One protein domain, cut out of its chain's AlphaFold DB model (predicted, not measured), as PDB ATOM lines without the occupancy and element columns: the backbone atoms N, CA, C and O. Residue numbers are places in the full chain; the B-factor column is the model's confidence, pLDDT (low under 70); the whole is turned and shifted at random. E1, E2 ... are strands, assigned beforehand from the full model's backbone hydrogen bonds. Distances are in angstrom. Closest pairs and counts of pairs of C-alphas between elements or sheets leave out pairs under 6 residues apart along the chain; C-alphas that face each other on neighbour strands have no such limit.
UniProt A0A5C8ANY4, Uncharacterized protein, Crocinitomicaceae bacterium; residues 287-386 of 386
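AT A GLANCE: This is residues 287 to 386 of the 386 residues of an uncharacterized protein of Crocinitomicaceae bacterium (UniProt A0A5C8ANY4). The domain is one twisted sheet of six strands laid side by side, the chain running back and forth from E1 across to E6, with a small two-stranded hairpin, E7 and E8, extending beyond one end of the sheet. This hairpin adds to the length of the strands and makes the longest axis; no named helix covers either face of the sheet, and a tail without a named element follows E8. The printed part has 100 residues, with eight named strands in the order E1 to E8; the sheet's order is E1 - E2 - E3 - E4 - E5 - E6, all antiparallel, and the class is all strand. The whole is loose, with a radius of gyration of the C-alphas of 15.8 A, and elongated, spanning 54 by 32 by 26 A.

IN THESE COORDINATES: In the large sheet, E1 is residues 292 to 298, beginning at C-alpha 292 (136.272, 195.607, 210.043). E2 is residues 304 to 310 and E3 residues 316 to 322. E4, residues 327 to 334, is 21.2 A long, and E5, residues 341 to 348, is 22.7 A. E6, residues 354 to 362, is the longest strand at 23.8 A and ends at C-alpha 362 (152.047, 190.713, 209.394). E7 is residues 365 to 370, 14.7 A. E8 is residues 373 to 378, 16.1 A, and ends at C-alpha 378 (146.482, 199.023, 216.037).

HOW THE PARTS SIT: E1 to E6 form a meander, each strand the antiparallel neighbour of the one before; E1 and E6 are its edge strands. E3 and E4 are a hairpin at 163 degrees, with N 318 and O 332 within hydrogen-bond range at 2.9 A. Towards one edge, E2 and E3 have N 319 and O 307 at 2.8 A, and E1 and E2 have N 295 and O 308 at 2.8 A. Towards the other edge, E4 and E5 have N 344 and O 331 at 2.7 A, and E5 and E6 have N 343 and O 360 at 2.8 A. E6 runs on into E7 across a break of 2 residues, at 29 degrees, yet the two are apart. E7 and E8 are an antiparallel hairpin at 143 degrees, with N 368 and O 375 at 2.8 A. E8 is apart from E6.

THE WHOLE: The two C-alphas farthest apart are those of Lys 351 and Gly 372, at 54.5 A. The printed part has no cut and ends at residue 386, the chain's last. No link is long; the link from E4 to E5 is short, the others tight. Mean pLDDT of the printed part is 88.7; residues 380 to 386 are under 70.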
ATOM      1  N   ASN A 287     135.815 200.215 217.002       86.38
ATOM      2  CA  ASN A 287     136.920 201.123 217.338       86.38
ATOM      3  C   ASN A 287     138.226 200.378 217.693       86.38
ATOM      4  O   ASN A 287     139.190 201.003 218.128       86.38
ATOM      5  N   TRP A 288     138.248 199.048 217.568       87.69
ATOM      6  CA  TRP A 288     139.363 198.177 217.946       87.69
ATOM      7  C   TRP A 288     139.970 197.515 216.711       87.69
ATOM      8  O   TRP A 288     139.331 197.437 215.676       87.69
ATOM      9  N   CYS A 289     141.204 197.033 216.807       89.00
ATOM     10  CA  CYS A 289     141.896 196.361 215.707       89.00
ATOM     11  C   CYS A 289     141.715 194.836 215.805       89.00
ATOM     12  O   CYS A 289     141.910 194.319 216.899       89.00
ATOM     13  N   PRO A 290     141.447 194.098 214.712       89.12
ATOM     14  CA  PRO A 290     141.038 194.577 213.393       89.12
ATOM     15  C   PRO A 290     139.681 195.285 213.443       89.12
ATOM     16  O   PRO A 290     138.771 194.867 214.155       89.12
ATOM     17  N   GLU A 291     139.555 196.377 212.688       90.56
ATOM     18  CA  GLU A 291     138.379 197.256 212.771       90.56
ATOM     19  C   GLU A 291     137.166 196.669 212.059       90.56
ATOM     20  O   GLU A 291     136.047 196.822 212.532       90.56
ATOM     21  N   TYR A 292     137.359 196.006 210.926       92.31
ATOM     22  CA  TYR A 292     136.272 195.607 210.043       92.31
ATOM     23  C   TYR A 292     135.508 194.388 210.573       92.31
ATOM     24  O   TYR A 292     136.076 193.340 210.843       92.31
ATOM     25  N   LEU A 293     134.188 194.504 210.664       94.44
ATOM     26  CA  LEU A 293     133.281 193.372 210.872       94.44
ATOM     27  C   LEU A 293     132.681 192.913 209.546       94.44
ATOM     28  O   LEU A 293     132.488 191.717 209.334       94.44
ATOM     29  N   TYR A 294     132.385 193.865 208.661       96.38
ATOM     30  CA  TYR A 294     131.942 193.613 207.299       96.38
ATOM     31  C   TYR A 294     132.145 194.867 206.439       96.38
ATOM     32  O   TYR A 294     131.635 195.929 206.790       96.38
ATOM     33  N   THR A 295     132.822 194.754 205.302       96.81
ATOM     34  CA  THR A 295     133.050 195.866 204.369       96.81
ATOM     35  C   THR A 295     132.818 195.408 202.936       96.81
ATOM     36  O   THR A 295     133.320 194.363 202.523       96.81
ATOM     37  N   GLU A 296     132.134 196.232 202.147       97.00
ATOM     38  CA  GLU A 296     132.067 196.102 200.690       97.00
ATOM     39  C   GLU A 296     132.373 197.451 200.036       97.00
ATOM     40  O   GLU A 296     131.797 198.475 200.402       97.00
ATOM     41  N   ARG A 297     133.274 197.458 199.048       96.81
ATOM     42  CA  ARG A 297     133.583 198.646 198.237       96.81
ATOM     43  C   ARG A 297     133.458 198.342 196.762       96.81
ATOM     44  O   ARG A 297     133.886 197.280 196.311       96.81
ATOM     45  N   TYR A 298     132.983 199.317 196.005       96.12
ATOM     46  CA  TYR A 298     132.737 199.207 194.576       96.12
ATOM     47  C   TYR A 298     133.408 200.352 193.817       96.12
ATOM     48  O   TYR A 298     133.511 201.467 194.323       96.12
ATOM     49  N   ASN A 299     133.888 200.070 192.606       94.50
ATOM     50  CA  ASN A 299     134.344 201.108 191.682       94.50
ATOM     51  C   ASN A 299     133.149 201.750 190.950       94.50
ATOM     52  O   ASN A 299     132.015 201.299 191.086       94.50
ATOM     53  N   GLU A 300     133.405 202.753 190.108       93.19
ATOM     54  CA  GLU A 300     132.374 203.431 189.299       93.19
ATOM     55  C   GLU A 300     131.625 202.498 188.324       93.19
ATOM     56  O   GLU A 300     130.506 202.790 187.915       93.19
ATOM     57  N   LEU A 301     132.209 201.345 187.974       93.25
ATOM     58  CA  LEU A 301     131.558 200.296 187.174       93.25
ATOM     59  C   LEU A 301     130.759 199.304 188.037       93.25
ATOM     60  O   LEU A 301     130.328 198.263 187.541       93.25
ATOM     61  N   LYS A 302     130.595 199.596 189.333       93.50
ATOM     62  CA  LYS A 302     129.935 198.750 190.338       93.50
ATOM     63  C   LYS A 302     130.543 197.357 190.473       93.50
ATOM     64  O   LYS A 302     129.880 196.409 190.890       93.50
ATOM     65  N   GLN A 303     131.827 197.227 190.165       93.56
ATOM     66  CA  GLN A 303     132.589 196.012 190.411       93.56
ATOM     67  C   GLN A 303     133.179 196.074 191.814       93.56
ATOM     68  O   GLN A 303     133.727 197.102 192.222       93.56
ATOM     69  N   LYS A 304     133.076 194.969 192.555       94.12
ATOM     70  CA  LYS A 304     133.624 194.879 193.908       94.12
ATOM     71  C   LYS A 304     135.150 195.033 193.859       94.12
ATOM     72  O   LYS A 304     135.834 194.347 193.101       94.12
ATOM     73  N   THR A 305     135.677 195.958 194.654       96.31
ATOM     74  CA  THR A 305     137.113 196.259 194.767       96.31
ATOM     75  C   THR A 305     137.705 195.733 196.064       96.31
ATOM     76  O   THR A 305     138.865 195.324 196.064       96.31
ATOM     77  N   HIS A 306     136.902 195.708 197.131       95.81
ATOM     78  CA  HIS A 306     137.279 195.214 198.451       95.81
ATOM     79  C   HIS A 306     136.111 194.464 199.083       95.81
ATOM     80  O   HIS A 306     134.949 194.860 198.928       95.81
ATOM     81  N   TYR A 307     136.445 193.406 199.811       96.69
ATOM     82  CA  TYR A 307     135.531 192.659 200.653       96.69
ATOM     83  C   TYR A 307     136.237 192.268 201.944       96.69
ATOM     84  O   TYR A 307     137.321 191.689 201.907       96.69
ATOM     85  N   GLU A 308     135.627 192.578 203.078       96.62
ATOM     86  CA  GLU A 308     136.173 192.258 204.393       96.62
ATOM     87  C   GLU A 308     135.055 191.692 205.259       96.62
ATOM     88  O   GLU A 308     133.927 192.177 205.182       96.62
ATOM     89  N   LEU A 309     135.328 190.670 206.068       96.44
ATOM     90  CA  LEU A 309     134.327 190.097 206.967       96.44
ATOM     91  C   LEU A 309     134.979 189.444 208.195       96.44
ATOM     92  O   LEU A 309     136.059 188.853 208.101       96.44
ATOM     93  N   GLN A 310     134.304 189.508 209.338       95.88
ATOM     94  CA  GLN A 310     134.624 188.682 210.499       95.88
ATOM     95  C   GLN A 310     133.927 187.325 210.371       95.88
ATOM     96  O   GLN A 310     132.702 187.236 210.288       95.88
ATOM     97  N   LEU A 311     134.715 186.255 210.349       95.25
ATOM     98  CA  LEU A 311     134.241 184.883 210.195       95.25
ATOM     99  C   LEU A 311     133.554 184.389 211.483       95.25
ATOM    100  O   LEU A 311     133.781 184.945 212.557       95.25
ATOM    101  N   PRO A 312     132.756 183.304 211.432       92.56
ATOM    102  CA  PRO A 312     132.061 182.778 212.614       92.56
ATOM    103  C   PRO A 312     132.983 182.378 213.777       92.56
ATOM    104  O   PRO A 312     132.596 182.450 214.938       92.56
ATOM    105  N   ASN A 313     134.223 181.987 213.475       92.50
ATOM    106  CA  ASN A 313     135.264 181.711 214.471       92.50
ATOM    107  C   ASN A 313     135.970 182.990 214.976       92.50
ATOM    108  O   ASN A 313     137.022 182.889 215.601       92.50
ATOM    109  N   LYS A 314     135.428 184.174 214.657       93.00
ATOM    110  CA  LYS A 314     135.932 185.523 214.956       93.00
ATOM    111  C   LYS A 314     137.256 185.917 214.307       93.00
ATOM    112  O   LYS A 314     137.708 187.040 214.514       93.00
ATOM    113  N   SER A 315     137.859 185.036 213.510       95.06
ATOM    114  CA  SER A 315     138.980 185.409 212.644       95.06
ATOM    115  C   SER A 315     138.513 186.380 211.561       95.06
ATOM    116  O   SER A 315     137.317 186.497 211.290       95.06
ATOM    117  N   PHE A 316     139.444 187.093 210.944       96.56
ATOM    118  CA  PHE A 316     139.107 188.146 209.994       96.56
ATOM    119  C   PHE A 316     139.624 187.810 208.604       96.56
ATOM    120  O   PHE A 316     140.778 187.421 208.435       96.56
ATOM    121  N   TYR A 317     138.765 188.002 207.612       97.44
ATOM    122  CA  TYR A 317     139.063 187.799 206.205       97.44
ATOM    123  C   TYR A 317     138.999 189.125 205.457       97.44
ATOM    124  O   TYR A 317     138.062 189.897 205.649       97.44
ATOM    125  N   HIS A 318     139.976 189.377 204.595       96.06
ATOM    126  CA  HIS A 318     139.999 190.527 203.697       96.06
ATOM    127  C   HIS A 318     140.481 190.088 202.316       96.06
ATOM    128  O   HIS A 318     141.449 189.343 202.193       96.06
ATOM    129  N   ILE A 319     139.833 190.580 201.267       97.56
ATOM    130  CA  ILE A 319     140.255 190.393 199.886       97.56
ATOM    131  C   ILE A 319     140.086 191.687 199.086       97.56
ATOM    132  O   ILE A 319     139.082 192.392 199.206       97.56
ATOM    133  N   SER A 320     141.069 191.976 198.235       97.31
ATOM    134  CA  SER A 320     141.040 193.075 197.267       97.31
ATOM    135  C   SER A 320     141.248 192.562 195.844       97.31
ATOM    136  O   SER A 320     141.809 191.482 195.630       97.31
ATOM    137  N   TYR A 321     140.809 193.340 194.853       96.31
ATOM    138  CA  TYR A 321     140.799 192.929 193.447       96.31
ATOM    139  C   TYR A 321     141.487 193.942 192.528       96.31
ATOM    140  O   TYR A 321     141.232 195.144 192.604       96.31
ATOM    141  N   HIS A 322     142.283 193.445 191.581       91.81
ATOM    142  CA  HIS A 322     142.849 194.237 190.495       91.81
ATOM    143  C   HIS A 322     141.754 194.747 189.564       91.81
ATOM    144  O   HIS A 322     141.066 193.965 188.898       91.81
ATOM    145  N   GLN A 323     141.662 196.064 189.430       89.50
ATOM    146  CA  GLN A 323     140.728 196.705 188.513       89.50
ATOM    147  C   GLN A 323     141.394 196.988 187.158       89.50
ATOM    148  O   GLN A 323     142.579 197.323 187.127       89.50
ATOM    149  N   PRO A 324     140.674 196.841 186.030       87.19
ATOM    150  CA  PRO A 324     139.274 196.406 185.903       87.19
ATOM    151  C   PRO A 324     139.106 194.877 185.798       87.19
ATOM    152  O   PRO A 324     138.013 194.385 185.539       87.19
ATOM    153  N   SER A 325     140.191 194.106 185.932       87.38
ATOM    154  CA  SER A 325     140.189 192.666 185.630       87.38
ATOM    155  C   SER A 325     139.329 191.811 186.567       87.38
ATOM    156  O   SER A 325     139.002 190.681 186.211       87.38
ATOM    157  N   GLY A 326     139.034 192.300 187.777       89.06
ATOM    158  CA  GLY A 326     138.336 191.553 188.828       89.06
ATOM    159  C   GLY A 326     139.147 190.397 189.423       89.06
ATOM    160  O   GLY A 326     138.631 189.642 190.241       89.06
ATOM    161  N   LYS A 327     140.414 190.231 189.024       93.06
ATOM    162  CA  LYS A 327     141.299 189.190 189.561       93.06
ATOM    163  C   LYS A 327     141.701 189.535 190.984       93.06
ATOM    164  O   LYS A 327     141.885 190.707 191.304       93.06
ATOM    165  N   ILE A 328     141.853 188.515 191.819       95.75
ATOM    166  CA  ILE A 328     142.296 188.682 193.204       95.75
ATOM    167  C   ILE A 328     143.657 189.373 193.187       95.75
ATOM    168  O   ILE A 328     144.572 188.906 192.526       95.75
ATOM    169  N   HIS A 329     143.780 190.495 193.881       96.06
ATOM    170  CA  HIS A 329     145.050 191.184 194.069       96.06
ATOM    171  C   HIS A 329     145.736 190.657 195.328       96.06
ATOM    172  O   HIS A 329     146.864 190.164 195.283       96.06
ATOM    173  N   GLN A 330     145.017 190.706 196.446       97.12
ATOM    174  CA  GLN A 330     145.528 190.309 197.747       97.12
ATOM    175  C   GLN A 330     144.416 189.683 198.580       97.12
ATOM    176  O   GLN A 330     143.285 190.159 198.554       97.12
ATOM    177  N   GLU A 331     144.760 188.642 199.329       97.50
ATOM    178  CA  GLU A 331     143.891 187.945 200.271       97.50
ATOM    179  C   GLU A 331     144.582 187.887 201.637       97.50
ATOM    180  O   GLU A 331     145.759 187.552 201.719       97.50
ATOM    181  N   THR A 332     143.880 188.229 202.711       97.12
ATOM    182  CA  THR A 332     144.418 188.290 204.071       97.12
ATOM    183  C   THR A 332     143.533 187.509 205.034       97.12
ATOM    184  O   THR A 332     142.318 187.696 205.051       97.12
ATOM    185  N   TYR A 333     144.160 186.680 205.869       97.12
ATOM    186  CA  TYR A 333     143.516 185.988 206.986       97.12
ATOM    187  C   TYR A 333     144.203 186.369 208.290       97.12
ATOM    188  O   TYR A 333     145.402 186.135 208.434       97.12
ATOM    189  N   CYS A 334     143.447 186.906 209.241       95.88
ATOM    190  CA  CYS A 334     143.946 187.326 210.545       95.88
ATOM    191  C   CYS A 334     143.313 186.536 211.691       95.88
ATOM    192  O   CYS A 334     142.145 186.157 211.616       95.88
ATOM    193  N   SER A 335     144.060 186.342 212.777       95.00
ATOM    194  CA  SER A 335     143.557 185.808 214.052       95.00
ATOM    195  C   SER A 335     142.446 186.682 214.661       95.00
ATOM    196  O   SER A 335     142.267 187.832 214.266       95.00
ATOM    197  N   GLU A 336     141.710 186.154 215.651       92.75
ATOM    198  CA  GLU A 336     140.646 186.885 216.379       92.75
ATOM    199  C   GLU A 336     141.134 188.203 217.004       92.75
ATOM    200  O   GLU A 336     140.383 189.164 217.110       92.75
ATOM    201  N   ASP A 337     142.393 188.271 217.421       90.19
ATOM    202  CA  ASP A 337     142.998 189.468 218.002       90.19
ATOM    203  C   ASP A 337     143.784 190.307 216.984       90.19
ATOM    204  O   ASP A 337     144.347 191.339 217.359       90.19
ATOM    205  N   GLY A 338     143.839 189.872 215.720       90.06
ATOM    206  CA  GLY A 338     144.569 190.517 214.629       90.06
ATOM    207  C   GLY A 338     146.075 190.630 214.838       90.06
ATOM    208  O   GLY A 338     146.735 191.375 214.114       90.06
ATOM    209  N   THR A 339     146.644 189.945 215.833       92.06
ATOM    210  CA  THR A 339     148.090 189.991 216.080       92.06
ATOM    211  C   THR A 339     148.867 189.180 215.061       92.06
ATOM    212  O   THR A 339     150.071 189.364 214.954       92.06
ATOM    213  N   LEU A 340     148.200 188.283 214.335       93.94
ATOM    214  CA  LEU A 340     148.794 187.447 213.308       93.94
ATOM    215  C   LEU A 340     147.918 187.463 212.059       93.94
ATOM    216  O   LEU A 340     146.776 187.011 212.105       93.94
ATOM    217  N   CYS A 341     148.468 187.937 210.948       95.75
ATOM    218  CA  CYS A 341     147.790 188.028 209.665       95.75
ATOM    219  C   CYS A 341     148.654 187.449 208.544       95.75
ATOM    220  O   CYS A 341     149.749 187.943 208.283       95.75
ATOM    221  N   ASN A 342     148.138 186.445 207.840       97.12
ATOM    222  CA  ASN A 342     148.751 185.905 206.632       97.12
ATOM    223  C   ASN A 342     148.218 186.656 205.416       97.12
ATOM    224  O   ASN A 342     147.023 186.592 205.130       97.12
ATOM    225  N   VAL A 343     149.106 187.332 204.697       97.25
ATOM    226  CA  VAL A 343     148.805 188.133 203.512       97.25
ATOM    227  C   VAL A 343     149.317 187.397 202.281       97.25
ATOM    228  O   VAL A 343     150.517 187.224 202.092       97.25
ATOM    229  N   THR A 344     148.406 186.961 201.421       97.94
ATOM    230  CA  THR A 344     148.699 186.313 200.144       97.94
ATOM    231  C   THR A 344     148.520 187.314 199.008       97.94
ATOM    232  O   THR A 344     147.404 187.738 198.720       97.94
ATOM    233  N   THR A 345     149.604 187.669 198.321       97.56
ATOM    234  CA  THR A 345     149.580 188.556 197.147       97.56
ATOM    235  C   THR A 345     149.692 187.738 195.866       97.56
ATOM    236  O   THR A 345     150.618 186.936 195.712       97.56
ATOM    237  N   TYR A 346     148.763 187.938 194.932       97.19
ATOM    238  CA  TYR A 346     148.677 187.193 193.678       97.19
ATOM    239  C   TYR A 346     149.362 187.970 192.554       97.19
ATOM    240  O   TYR A 346     149.103 189.152 192.347       97.19
ATOM    241  N   LEU A 347     150.245 187.302 191.811       95.12
ATOM    242  CA  LEU A 347     151.012 187.908 190.727       95.12
ATOM    243  C   LEU A 347     150.572 187.337 189.380       95.12
ATOM    244  O   LEU A 347     150.523 186.118 189.186       95.12
ATOM    245  N   TYR A 348     150.304 188.235 188.438       94.75
ATOM    246  CA  TYR A 348     149.869 187.919 187.081       94.75
ATOM    247  C   TYR A 348     150.871 188.455 186.058       94.75
ATOM    248  O   TYR A 348     151.564 189.444 186.302       94.75
ATOM    249  N   ASN A 349     150.955 187.815 184.894       92.88
ATOM    250  CA  ASN A 349     151.777 188.307 183.790       92.88
ATOM    251  C   ASN A 349     151.061 189.436 183.017       92.88
ATOM    252  O   ASN A 349     149.901 189.756 183.273       92.88
ATOM    253  N   LYS A 350     151.727 190.019 182.010       90.69
ATOM    254  CA  LYS A 350     151.154 191.094 181.170       90.69
ATOM    255  C   LYS A 350     149.916 190.675 180.360       90.69
ATOM    256  O   LYS A 350     149.161 191.541 179.938       90.69
ATOM    257  N   LYS A 351     149.705 189.373 180.137       91.62
ATOM    258  CA  LYS A 351     148.492 188.819 179.506       91.62
ATOM    259  C   LYS A 351     147.367 188.586 180.524       91.62
ATOM    260  O   LYS A 351     146.264 188.194 180.157       91.62
ATOM    261  N   GLY A 352     147.639 188.821 181.808       88.31
ATOM    262  CA  GLY A 352     146.733 188.586 182.922       88.31
ATOM    263  C   GLY A 352     146.700 187.134 183.405       88.31
ATOM    264  O   GLY A 352     145.854 186.800 184.225       88.31
ATOM    265  N   GLU A 353     147.557 186.243 182.927       92.75
ATOM    266  CA  GLU A 353     147.571 184.853 183.397       92.75
ATOM    267  C   GLU A 353     148.245 184.776 184.770       92.75
ATOM    268  O   GLU A 353     149.196 185.513 185.043       92.75
ATOM    269  N   PHE A 354     147.734 183.907 185.644       94.88
ATOM    270  CA  PHE A 354     148.305 183.700 186.974       94.88
ATOM    271  C   PHE A 354     149.722 183.130 186.860       94.88
ATOM    272  O   PHE A 354     149.949 182.181 186.111       94.88
ATOM    273  N   VAL A 355     150.662 183.709 187.609       95.62
ATOM    274  CA  VAL A 355     152.069 183.287 187.623       95.62
ATOM    275  C   VAL A 355     152.401 182.595 188.935       95.62
ATOM    276  O   VAL A 355     152.879 181.465 188.939       95.62
ATOM    277  N   THR A 356     152.189 183.282 190.054       96.56
ATOM    278  CA  THR A 356     152.531 182.777 191.387       96.56
ATOM    279  C   THR A 356     151.822 183.588 192.472       96.56
ATOM    280  O   THR A 356     151.206 184.616 192.188       96.56
ATOM    281  N   LYS A 357     151.940 183.146 193.724       96.31
ATOM    282  CA  LYS A 357     151.512 183.891 194.910       96.31
ATOM    283  C   LYS A 357     152.663 184.029 195.903       96.31
ATOM    284  O   LYS A 357     153.465 183.109 196.052       96.31
ATOM    285  N   LYS A 358     152.738 185.174 196.577       96.88
ATOM    286  CA  LYS A 358     153.654 185.432 197.697       96.88
ATOM    287  C   LYS A 358     152.857 185.459 198.989       96.88
ATOM    288  O   LYS A 358     151.750 185.985 198.983       96.88
ATOM    289  N   VAL A 359     153.402 184.877 200.051       96.56
ATOM    290  CA  VAL A 359     152.766 184.854 201.369       96.56
ATOM    291  C   VAL A 359     153.693 185.544 202.353       96.56
ATOM    292  O   VAL A 359     154.824 185.101 202.533       96.56
ATOM    293  N   ASP A 360     153.186 186.599 202.976       96.56
ATOM    294  CA  ASP A 360     153.863 187.373 204.006       96.56
ATOM    295  C   ASP A 360     153.050 187.310 205.300       96.56
ATOM    296  O   ASP A 360     151.821 187.200 205.279       96.56
ATOM    297  N   GLN A 361     153.730 187.381 206.437       95.00
ATOM    298  CA  GLN A 361     153.095 187.412 207.748       95.00
ATOM    299  C   GLN A 361     153.223 188.818 208.332       95.00
ATOM    300  O   GLN A 361     154.311 189.390 208.359       95.00
ATOM    301  N   THR A 362     152.112 189.376 208.798       93.38
ATOM    302  CA  THR A 362     152.047 190.713 209.394       93.38
ATOM    303  C   THR A 362     151.378 190.657 210.759       93.38
ATOM    304  O   THR A 362     150.630 189.729 211.065       93.38
ATOM    305  N   GLU A 363     151.651 191.661 211.586       91.25
ATOM    306  CA  GLU A 363     151.112 191.758 212.942       91.25
ATOM    307  C   GLU A 363     150.494 193.152 213.159       91.25
ATOM    308  O   GLU A 363     151.066 193.982 213.870       91.25
ATOM    309  N   PRO A 364     149.364 193.471 212.500       90.06
ATOM    310  CA  PRO A 364     148.815 194.830 212.485       90.06
ATOM    311  C   PRO A 364     148.240 195.272 213.837       90.06
ATOM    312  O   PRO A 364     148.142 196.473 214.102       90.06
ATOM    313  N   CYS A 365     147.879 194.326 214.707       92.69
ATOM    314  CA  CYS A 365     147.306 194.613 216.015       92.69
ATOM    315  C   CYS A 365     148.223 194.172 217.170       92.69
ATOM    316  O   CYS A 365     149.094 193.306 217.046       92.69
ATOM    317  N   SER A 366     148.027 194.794 218.327       89.50
ATOM    318  CA  SER A 366     148.627 194.428 219.612       89.50
ATOM    319  C   SER A 366     147.545 194.338 220.672       89.50
ATOM    320  O   SER A 366     146.594 195.118 220.671       89.50
ATOM    321  N   VAL A 367     147.696 193.388 221.588       88.12
ATOM    322  CA  VAL A 367     146.780 193.236 222.714       88.12
ATOM    323  C   VAL A 367     147.121 194.266 223.787       88.12
ATOM    324  O   VAL A 367     148.258 194.340 224.244       88.12
ATOM    325  N   VAL A 368     146.113 195.004 224.236       86.88
ATOM    326  CA  VAL A 368     146.181 195.974 225.331       86.88
ATOM    327  C   VAL A 368     145.115 195.666 226.384       86.88
ATOM    328  O   VAL A 368     144.112 195.004 226.108       86.88
ATOM    329  N   ILE A 369     145.325 196.141 227.611       84.75
ATOM    330  CA  ILE A 369     144.325 196.076 228.682       84.75
ATOM    331  C   ILE A 369     143.821 197.495 228.919       84.75
ATOM    332  O   ILE A 369     144.591 198.362 229.323       84.75
ATOM    333  N   ILE A 370     142.537 197.720 228.661       78.88
ATOM    334  CA  ILE A 370     141.857 198.999 228.888       78.88
ATOM    335  C   ILE A 370     140.655 198.704 229.778       78.88
ATOM    336  O   ILE A 370     139.880 197.792 229.485       78.88
ATOM    337  N   ASP A 371     140.545 199.417 230.899       79.06
ATOM    338  CA  ASP A 371     139.482 199.245 231.901       79.06
ATOM    339  C   ASP A 371     139.305 197.787 232.367       79.06
ATOM    340  O   ASP A 371     138.196 197.268 232.496       79.06
ATOM    341  N   GLY A 372     140.426 197.078 232.556       79.94
ATOM    342  CA  GLY A 372     140.441 195.671 232.972       79.94
ATOM    343  C   GLY A 372     139.972 194.675 231.904       79.94
ATOM    344  O   GLY A 372     139.925 193.475 232.171       79.94
ATOM    345  N   LYS A 373     139.650 195.132 230.687       81.19
ATOM    346  CA  LYS A 373     139.249 194.285 229.559       81.19
ATOM    347  C   LYS A 373     140.392 194.149 228.559       81.19
ATOM    348  O   LYS A 373     141.015 195.133 228.160       81.19
ATOM    349  N   LYS A 374     140.633 192.916 228.111       82.38
ATOM    350  CA  LYS A 374     141.546 192.624 227.001       82.38
ATOM    351  C   LYS A 374     140.932 193.167 225.706       82.38
ATOM    352  O   LYS A 374     139.814 192.791 225.350       82.38
ATOM    353  N   ARG A 375     141.647 194.053 225.018       83.31
ATOM    354  CA  ARG A 375     141.276 194.637 223.720       83.31
ATOM    355  C   ARG A 375     142.456 194.507 222.761       83.31
ATOM    356  O   ARG A 375     143.593 194.372 223.204       83.31
ATOM    357  N   SER A 376     142.199 194.582 221.463       86.62
ATOM    358  CA  SER A 376     143.251 194.686 220.453       86.62
ATOM    359  C   SER A 376     143.261 196.095 219.864       86.62
ATOM    360  O   SER A 376     142.222 196.636 219.489       86.62
ATOM    361  N   ALA A 377     144.435 196.712 219.808       86.38
ATOM    362  CA  ALA A 377     144.657 198.051 219.274       86.38
ATOM    363  C   ALA A 377     145.645 197.988 218.107       86.38
ATOM    364  O   ALA A 377     146.513 197.112 218.075       86.38
ATOM    365  N   LYS A 378     145.521 198.909 217.143       85.81
ATOM    366  CA  LYS A 378     146.482 199.023 216.037       85.81
ATOM    367  C   LYS A 378     147.882 199.209 216.613       85.81
ATOM    368  O   LYS A 378     148.069 200.025 217.518       85.81
ATOM    369  N   ARG A 379     148.867 198.462 216.107       76.38
ATOM    370  CA  ARG A 379     150.262 198.727 216.463       76.38
ATOM    371  C   ARG A 379     150.648 200.081 215.888       76.38
ATOM    372  O   ARG A 379     150.514 200.300 214.688       76.38
ATOM    373  N   GLY A 380     151.146 200.976 216.733       60.81
ATOM    374  CA  GLY A 380     151.828 202.177 216.268       60.81
ATOM    375  C   GLY A 380     153.163 201.779 215.648       60.81
ATOM    376  O   GLY A 380     154.172 201.760 216.342       60.81
ATOM    377  N   VAL A 381     153.170 201.406 214.370       44.62
ATOM    378  CA  VAL A 381     154.400 201.269 213.586       44.62
ATOM    379  C   VAL A 381     154.345 202.348 212.507       44.62
ATOM    380  O   VAL A 381     153.531 202.264 211.594       44.62
ATOM    381  N   ASN A 382     155.196 203.363 212.682       38.16
ATOM    382  CA  ASN A 382     155.455 204.514 211.806       38.16
ATOM    383  C   ASN A 382     154.339 205.575 211.699       38.16
ATOM    384  O   ASN A 382     153.687 205.714 210.674       38.16
ATOM    385  N   LEU A 383     154.206 206.409 212.740       34.78
ATOM    386  CA  LEU A 383     153.811 207.825 212.578       34.78
ATOM    387  C   LEU A 383     155.023 208.729 212.250       34.78
ATOM    388  O   LEU A 383     154.892 209.943 212.168       34.78
ATOM    389  N   GLU A 384     156.200 208.137 212.035       29.94
ATOM    390  CA  GLU A 384     157.395 208.802 211.515       29.94
ATOM    391  C   GLU A 384     157.718 208.225 210.130       29.94
ATOM    392  O   GLU A 384     158.527 207.309 210.019       29.94
ATOM    393  N   ALA A 385     156.996 208.694 209.105       31.25
ATOM    394  CA  ALA A 385     157.401 208.816 207.694       31.25
ATOM    395  C   ALA A 385     156.163 208.825 206.777       31.25
ATOM    396  O   ALA A 385     155.860 207.820 206.140       31.25
ATOM    397  N   GLU A 386     155.487 209.971 206.694       30.47
ATOM    398  CA  GLU A 386     154.946 210.513 205.437       30.47
ATOM    399  C   GLU A 386     155.174 212.026 205.417       30.47
ATOM    400  O   GLU A 386     154.912 212.674 206.459       30.47
TER     401      GLU A 386